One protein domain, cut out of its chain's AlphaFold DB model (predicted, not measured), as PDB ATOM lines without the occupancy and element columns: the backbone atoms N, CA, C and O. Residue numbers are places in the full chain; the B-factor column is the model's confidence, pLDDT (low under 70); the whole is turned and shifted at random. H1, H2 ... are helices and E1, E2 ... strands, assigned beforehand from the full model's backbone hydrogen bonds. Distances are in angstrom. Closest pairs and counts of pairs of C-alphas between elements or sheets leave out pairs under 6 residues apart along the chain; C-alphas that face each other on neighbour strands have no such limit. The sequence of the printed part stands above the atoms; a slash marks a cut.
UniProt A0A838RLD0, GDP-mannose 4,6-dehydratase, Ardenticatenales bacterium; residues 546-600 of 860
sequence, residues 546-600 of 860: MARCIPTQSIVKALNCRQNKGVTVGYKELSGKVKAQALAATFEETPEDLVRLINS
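What this domain is: This is residues 546 to 600 of the 860 residues of the protein "GDP-mannose 4,6-dehydratase" of Ardenticatenales bacterium (UniProt A0A838RLD0). Three short helices, H1, H2 and H3, sit loosely side by side with their centres in a triangle, and a tiny pair of strands, E1 and E2, closes one end of the group. Beyond the other end a long loop swings out, residues 561 to 566 sticking out free, before the backbone returns to E2. The printed part has 55 residues, with three named helices and two named strands in the order E1, H1, E2, H2, H3; the sheet, E1 - E2, is antiparallel. The class is mixed, helices and strands. The whole is compact, with a radius of gyration of the C-alphas of 10.4 A and spans of 30 by 22 by 16 A.

Where its parts are: The printed part begins at Met 546. Strand E1, residues 549 to 551, starts with C-alpha 549 at (87.938, -7.094, -231.539). Helix H1, residues 552 to 558, measures 10.0 A from first to last C-alpha. Residues 559 to 573 hold no named element. Strand E2 is residues 574 to 576, with C-alpha 574 at (86.105, -10.080, -236.592). Helix H2, residues 577 to 584, is 10.2 A long. Helix H3, residues 592 to 599, is 10.4 A long and ends with C-alpha 599 at (96.558, -9.872, -224.120).

How they stand to each other: E1 and E2 are antiparallel neighbours, their directions 145 degrees apart. N 550 and O 575 are 2.9 A apart, as are N 575 and O 550, both pairs within hydrogen-bond range. The closest C-alphas of E1 and H2 are those of Cys 549 and Lys 577, 5.7 A apart. H1 touches H3, closest at the C-alphas of Ala 558 and Leu 594, 5.1 A apart; they run opposite ways at a steep tilt of 41 degrees. H1 and H2 are close but not clearly touching, with the C-alphas of Ile 555 and Ala 580 the closest at 7.5 A; they run the same way at a steep tilt of 43 degrees. H2 and H3 form a helical hairpin. They touch, closest at the C-alphas of Lys 577 and Ile 598, 5.6 A apart, and run opposite ways at a shallow tilt of 33 degrees, only just short of steep. E2 and H3 are apart. In H1, H2 and H3 every O i to N i+4 pair is within hydrogen-bond range.

The domain as a whole: The two C-alphas farthest apart are those of Ala 547 and Lys 565, 30.9 A. The printed part has no cut. The link from H1 to E2, 15 residues, is long. The mean pLDDT of the printed part is 71.3, and residues 560 to 573 are under 70.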
ATOM      1  N   MET A 546      83.722  -3.201-231.622       76.31
ATOM      2  CA  MET A 546      84.714  -3.493-232.663       76.31
ATOM      3  C   MET A 546      86.163  -3.149-232.261       76.31
ATOM      4  O   MET A 546      87.075  -3.881-232.627       76.31
ATOM      5  N   ALA A 547      86.379  -2.108-231.453       77.69
ATOM      6  CA  ALA A 547      87.712  -1.737-230.971       77.69
ATOM      7  C   ALA A 547      88.230  -2.631-229.813       77.69
ATOM      8  O   ALA A 547      89.378  -2.497-229.410       77.69
ATOM      9  N   ARG A 548      87.413  -3.581-229.322       80.88
ATOM     10  CA  ARG A 548      87.815  -4.736-228.488       80.88
ATOM     11  C   ARG A 548      87.858  -6.053-229.296       80.88
ATOM     12  O   ARG A 548      87.918  -7.147-228.722       80.88
ATOM     13  N   CYS A 549      87.785  -5.966-230.624       84.06
ATOM     14  CA  CYS A 549      87.938  -7.094-231.539       84.06
ATOM     15  C   CYS A 549      89.290  -7.050-232.257       84.06
ATOM     16  O   CYS A 549      89.877  -5.987-232.451       84.06
ATOM     17  N   ILE A 550      89.710  -8.225-232.713       84.75
ATOM     18  CA  ILE A 550      90.807  -8.447-233.660       84.75
ATOM     19  C   ILE A 550      90.255  -9.188-234.894       84.75
ATOM     20  O   ILE A 550      89.170  -9.787-234.808       84.75
ATOM     21  N   PRO A 551      90.935  -9.160-236.053       86.31
ATOM     22  CA  PRO A 551      90.512  -9.936-237.214       86.31
ATOM     23  C   PRO A 551      90.522 -11.434-236.912       86.31
ATOM     24  O   PRO A 551      91.456 -11.961-236.303       86.31
ATOM     25  N   THR A 552      89.511 -12.160-237.388       82.06
ATOM     26  CA  THR A 552      89.478 -13.624-237.227       82.06
ATOM     27  C   THR A 552      90.622 -14.296-237.998       82.06
ATOM     28  O   THR A 552      91.112 -15.341-237.577       82.06
ATOM     29  N   GLN A 553      91.110 -13.670-239.077       79.75
ATOM     30  CA  GLN A 553      92.300 -14.115-239.812       79.75
ATOM     31  C   GLN A 553      93.564 -14.114-238.937       79.75
ATOM     32  O   GLN A 553      94.293 -15.101-238.962       79.75
ATOM     33  N   SER A 554      93.779 -13.090-238.099       82.00
ATOM     34  CA  SER A 554      94.913 -13.033-237.160       82.00
ATOM     35  C   SER A 554      94.900 -14.216-236.188       82.00
ATOM     36  O   SER A 554      95.920 -14.862-235.977       82.00
ATOM     37  N   ILE A 555      93.720 -14.573-235.663       79.56
ATOM     38  CA  ILE A 555      93.542 -15.743-234.786       79.56
ATOM     39  C   ILE A 555      93.840 -17.048-235.538       79.56
ATOM     40  O   ILE A 555      94.549 -17.905-235.024       79.56
ATOM     41  N   VAL A 556      93.322 -17.212-236.761       76.75
ATOM     42  CA  VAL A 556      93.561 -18.416-237.583       76.75
ATOM     43  C   VAL A 556      95.042 -18.566-237.959       76.75
ATOM     44  O   VAL A 556      95.546 -19.691-238.001       76.75
ATOM     45  N   LYS A 557      95.743 -17.448-238.185       75.94
ATOM     46  CA  LYS A 557      97.182 -17.415-238.473       75.94
ATOM     47  C   LYS A 557      98.016 -17.763-237.239       75.94
ATOM     48  O   LYS A 557      98.851 -18.657-237.324       75.94
ATOM     49  N   ALA A 558      97.714 -17.164-236.086       74.62
ATOM     50  CA  ALA A 558      98.356 -17.467-234.804       74.62
ATOM     51  C   ALA A 558      98.102 -18.909-234.309       74.62
ATOM     52  O   ALA A 558      98.937 -19.498-233.632       74.62
ATOM     53  N   LEU A 559      96.976 -19.520-234.697       71.81
ATOM     54  CA  LEU A 559      96.697 -20.952-234.502       71.81
ATOM     55  C   LEU A 559      97.388 -21.870-235.535       71.81
ATOM     56  O   LEU A 559      97.132 -23.076-235.536       71.81
ATOM     57  N   ASN A 560      98.213 -21.318-236.433       64.62
ATOM     58  CA  ASN A 560      99.041 -22.015-237.429       64.62
ATOM     59  C   ASN A 560      98.297 -23.138-238.190       64.62
ATOM     60  O   ASN A 560      98.787 -24.254-238.376       64.62
ATOM     61  N   CYS A 561      97.046 -22.867-238.577       49.53
ATOM     62  CA  CYS A 561      96.046 -23.899-238.868       49.53
ATOM     63  C   CYS A 561      96.171 -24.597-240.240       49.53
ATOM     64  O   CYS A 561      95.263 -24.555-241.074       49.53
ATOM     65  N   ARG A 562      97.237 -25.384-240.440       38.94
ATOM     66  CA  ARG A 562      97.217 -26.512-241.389       38.94
ATOM     67  C   ARG A 562      96.587 -27.754-240.738       38.94
ATOM     68  O   ARG A 562      97.276 -28.604-240.194       38.94
ATOM     69  N   GLN A 563      95.264 -27.878-240.877       40.78
ATOM     70  CA  GLN A 563      94.461 -29.081-240.576       40.78
ATOM     71  C   GLN A 563      94.508 -29.637-239.135       40.78
ATOM     72  O   GLN A 563      94.767 -30.826-238.942       40.78
ATOM     73  N   ASN A 564      94.090 -28.858-238.132       37.31
ATOM     74  CA  ASN A 564      93.629 -29.466-236.878       37.31
ATOM     75  C   ASN A 564      92.150 -29.890-237.019       37.31
ATOM     76  O   ASN A 564      91.244 -29.053-237.060       37.31
ATOM     77  N   LYS A 565      91.897 -31.197-237.187       38.44
ATOM     78  CA  LYS A 565      90.575 -31.766-237.534       38.44
ATOM     79  C   LYS A 565      89.594 -31.753-236.348       38.44
ATOM     80  O   LYS A 565      89.316 -32.791-235.758       38.44
ATOM     81  N   GLY A 566      89.031 -30.586-236.039       43.75
ATOM     82  CA  GLY A 566      87.940 -30.459-235.062       43.75
ATOM     83  C   GLY A 566      87.424 -29.036-234.840       43.75
ATOM     84  O   GLY A 566      86.230 -28.846-234.613       43.75
ATOM     85  N   VAL A 567      88.284 -28.020-234.956       42.25
ATOM     86  CA  VAL A 567      87.928 -26.630-234.621       42.25
ATOM     87  C   VAL A 567      87.381 -25.891-235.843       42.25
ATOM     88  O   VAL A 567      88.129 -25.356-236.659       42.25
ATOM     89  N   THR A 568      86.053 -25.830-235.969       41.94
ATOM     90  CA  THR A 568      85.389 -25.026-237.011       41.94
ATOM     91  C   THR A 568      85.160 -23.602-236.505       41.94
ATOM     92  O   THR A 568      84.134 -23.313-235.889       41.94
ATOM     93  N   VAL A 569      86.111 -22.695-236.752       47.91
ATOM     94  CA  VAL A 569      85.931 -21.264-236.444       47.91
ATOM     95  C   VAL A 569      84.839 -20.694-237.355       47.91
ATOM     96  O   VAL A 569      84.982 -20.663-238.576       47.91
ATOM     97  N   GLY A 570      83.714 -20.275-236.770       45.91
ATOM     98  CA  GLY A 570      82.558 -19.793-237.527       45.91
ATOM     99  C   GLY A 570      82.850 -18.502-238.302       45.91
ATOM    100  O   GLY A 570      83.422 -17.566-237.749       45.91
ATOM    101  N   TYR A 571      82.405 -18.445-239.563       44.78
ATOM    102  CA  TYR A 571      82.631 -17.345-240.511       44.78
ATOM    103  C   TYR A 571      82.109 -15.979-240.015       44.78
ATOM    104  O   TYR A 571      80.999 -15.555-240.345       44.78
ATOM    105  N   LYS A 572      82.928 -15.254-239.248       61.41
ATOM    106  CA  LYS A 572      82.781 -13.817-238.974       61.41
ATOM    107  C   LYS A 572      84.123 -13.124-239.181       61.41
ATOM    108  O   LYS A 572      85.145 -13.618-238.723       61.41
ATOM    109  N   GLU A 573      84.091 -11.973-239.849       69.56
ATOM    110  CA  GLU A 573      85.257 -11.143-240.200       69.56
ATOM    111  C   GLU A 573      86.132 -10.796-238.977       69.56
ATOM    112  O   GLU A 573      87.358 -10.862-239.034       69.56
ATOM    113  N   LEU A 574      85.482 -10.497-237.847       75.88
ATOM    114  CA  LEU A 574      86.105 -10.080-236.592       75.88
ATOM    115  C   LEU A 574      85.685 -10.982-235.426       75.88
ATOM    116  O   LEU A 574      84.532 -11.424-235.357       75.88
ATOM    117  N   SER A 575      86.585 -11.143-234.455       76.56
ATOM    118  CA  SER A 575      86.336 -11.839-233.192       76.56
ATOM    119  C   SER A 575      86.693 -10.950-231.998       76.56
ATOM    120  O   SER A 575      87.705 -10.253-232.006       76.56
ATOM    121  N   GLY A 576      85.855 -10.965-230.959       80.69
ATOM    122  CA  GLY A 576      86.117 -10.252-229.706       80.69
ATOM    123  C   GLY A 576      87.134 -11.001-228.846       80.69
ATOM    124  O   GLY A 576      87.029 -12.223-228.723       80.69
ATOM    125  N   LYS A 577      88.074 -10.292-228.205       76.81
ATOM    126  CA  LYS A 577      89.183 -10.910-227.445       76.81
ATOM    127  C   LYS A 577      88.741 -11.950-226.410       76.81
ATOM    128  O   LYS A 577      89.335 -13.016-226.342       76.81
ATOM    129  N   VAL A 578      87.629 -11.729-225.709       77.12
ATOM    130  CA  VAL A 578      87.067 -12.699-224.743       77.12
ATOM    131  C   VAL A 578      86.644 -14.028-225.396       77.12
ATOM    132  O   VAL A 578      86.734 -15.086-224.780       77.12
ATOM    133  N   LYS A 579      86.233 -14.019-226.671       78.00
ATOM    134  CA  LYS A 579      85.952 -15.254-227.428       78.00
ATOM    135  C   LYS A 579      87.231 -15.920-227.936       78.00
ATOM    136  O   LYS A 579      87.260 -17.141-228.037       78.00
ATOM    137  N   ALA A 580      88.286 -15.146-228.196       77.75
ATOM    138  CA  ALA A 580      89.620 -15.684-228.449       77.75
ATOM    139  C   ALA A 580      90.226 -16.314-227.177       77.75
ATOM    140  O   ALA A 580      90.771 -17.405-227.264       77.75
ATOM    141  N   GLN A 581      90.033 -15.714-225.995       81.62
ATOM    142  CA  GLN A 581      90.392 -16.289-224.685       81.62
ATOM    143  C   GLN A 581      89.666 -17.612-224.423       81.62
ATOM    144  O   GLN A 581      90.303 -18.612-224.099       81.62
ATOM    145  N   ALA A 582      88.346 -17.649-224.628       81.19
ATOM    146  CA  ALA A 582      87.564 -18.876-224.485       81.19
ATOM    147  C   ALA A 582      87.981 -19.978-225.481       81.19
ATOM    148  O   ALA A 582      87.853 -21.154-225.162       81.19
ATOM    149  N   LEU A 583      88.488 -19.611-226.665       78.12
ATOM    150  CA  LEU A 583      89.049 -20.546-227.644       78.12
ATOM    151  C   LEU A 583      90.456 -21.022-227.241       78.12
ATOM    152  O   LEU A 583      90.714 -22.220-227.281       78.12
ATOM    153  N   ALA A 584      91.338 -20.120-226.811       78.19
ATOM    154  CA  ALA A 584      92.675 -20.441-226.303       78.19
ATOM    155  C   ALA A 584      92.618 -21.447-225.140       78.19
ATOM    156  O   ALA A 584      93.319 -22.452-225.157       78.19
ATOM    157  N   ALA A 585      91.678 -21.259-224.209       82.94
ATOM    158  CA  ALA A 585      91.428 -22.170-223.089       82.94
ATOM    159  C   ALA A 585      90.919 -23.580-223.483       82.94
ATOM    160  O   ALA A 585      90.658 -24.392-222.598       82.94
ATOM    161  N   THR A 586      90.758 -23.889-224.779       80.75
ATOM    162  CA  THR A 586      90.473 -25.256-225.271       80.75
ATOM    163  C   THR A 586      91.717 -26.028-225.724       80.75
ATOM    164  O   THR A 586      91.603 -27.210-226.046       80.75
ATOM    165  N   PHE A 587      92.894 -25.394-225.736       76.88
ATOM    166  CA  PHE A 587      94.174 -26.029-226.053       76.88
ATOM    167  C   PHE A 587      94.943 -26.354-224.764       76.88
ATOM    168  O   PHE A 587      94.928 -25.565-223.823       76.88
ATOM    169  N   GLU A 588      95.648 -27.491-224.730       77.50
ATOM    170  CA  GLU A 588      96.530 -27.852-223.601       77.50
ATOM    171  C   GLU A 588      97.722 -26.885-223.473       77.50
ATOM    172  O   GLU A 588      98.163 -26.581-222.368       77.50
ATOM    173  N   GLU A 589      98.185 -26.344-224.603       80.06
ATOM    174  CA  GLU A 589      99.185 -25.280-224.699       80.06
ATOM    175  C   GLU A 589      98.705 -24.255-225.744       80.06
ATOM    176  O   GLU A 589      98.349 -24.619-226.868       80.06
ATOM    177  N   THR A 590      98.624 -22.973-225.373       77.25
ATOM    178  CA  THR A 590      98.165 -21.906-226.286       77.25
ATOM    179  C   THR A 590      99.359 -21.313-227.046       77.25
ATOM    180  O   THR A 590     100.309 -20.891-226.389       77.25
ATOM    181  N   PRO A 591      99.317 -21.190-228.390       80.19
ATOM    182  CA  PRO A 591     100.391 -20.560-229.162       80.19
ATOM    183  C   PRO A 591     100.698 -19.126-228.709       80.19
ATOM    184  O   PRO A 591      99.775 -18.327-228.532       80.19
ATOM    185  N   GLU A 592     101.983 -18.777-228.583       79.38
ATOM    186  CA  GLU A 592     102.420 -17.458-228.099       79.38
ATOM    187  C   GLU A 592     101.787 -16.293-228.864       79.38
ATOM    188  O   GLU A 592     101.295 -15.357-228.241       79.38
ATOM    189  N   ASP A 593     101.737 -16.352-230.196       74.44
ATOM    190  CA  ASP A 593     101.170 -15.276-231.020       74.44
ATOM    191  C   ASP A 593      99.683 -15.043-230.724       74.44
ATOM    192  O   ASP A 593      99.197 -13.910-230.754       74.44
ATOM    193  N   LEU A 594      98.954 -16.108-230.363       79.94
ATOM    194  CA  LEU A 594      97.561 -16.002-229.944       79.94
ATOM    195  C   LEU A 594      97.465 -15.398-228.539       79.94
ATOM    196  O   LEU A 594      96.602 -14.551-228.319       79.94
ATOM    197  N   VAL A 595      98.361 -15.766-227.615       82.06
ATOM    198  CA  VAL A 595      98.458 -15.142-226.281       82.06
ATOM    199  C   VAL A 595      98.767 -13.643-226.397       82.06
ATOM    200  O   VAL A 595      98.096 -12.839-225.749       82.06
ATOM    201  N   ARG A 596      99.709 -13.248-227.266       81.88
ATOM    202  CA  ARG A 596     100.060 -11.844-227.555       81.88
ATOM    203  C   ARG A 596      98.860 -11.082-228.120       81.88
ATOM    204  O   ARG A 596      98.449 -10.075-227.551       81.88
ATOM    205  N   LEU A 597      98.217 -11.588-229.178       78.94
ATOM    206  CA  LEU A 597      97.019 -10.963-229.763       78.94
ATOM    207  C   LEU A 597      95.854 -10.842-228.765       78.94
ATOM    208  O   LEU A 597      95.138  -9.837-228.774       78.94
ATOM    209  N   ILE A 598      95.673 -11.834-227.891       81.50
ATOM    210  CA  ILE A 598      94.654 -11.841-226.835       81.50
ATOM    211  C   ILE A 598      94.932 -10.787-225.756       81.50
ATOM    212  O   ILE A 598      94.015 -10.046-225.402       81.50
ATOM    213  N   ASN A 599      96.165 -10.729-225.246       82.56
ATOM    214  CA  ASN A 599      96.558  -9.872-224.120       82.56
ATOM    215  C   ASN A 599      96.972  -8.450-224.539       82.56
ATOM    216  O   ASN A 599      97.177  -7.599-223.679       82.56
ATOM    217  N   SER A 600      97.081  -8.192-225.843       85.56
ATOM    218  CA  SER A 600      97.345  -6.871-226.419       85.56
ATOM    219  C   SER A 600      96.384  -5.783-225.919       85.56
ATOM    220  O   SER A 600      95.237  -6.069-225.567       85.56
TER     221      SER A 600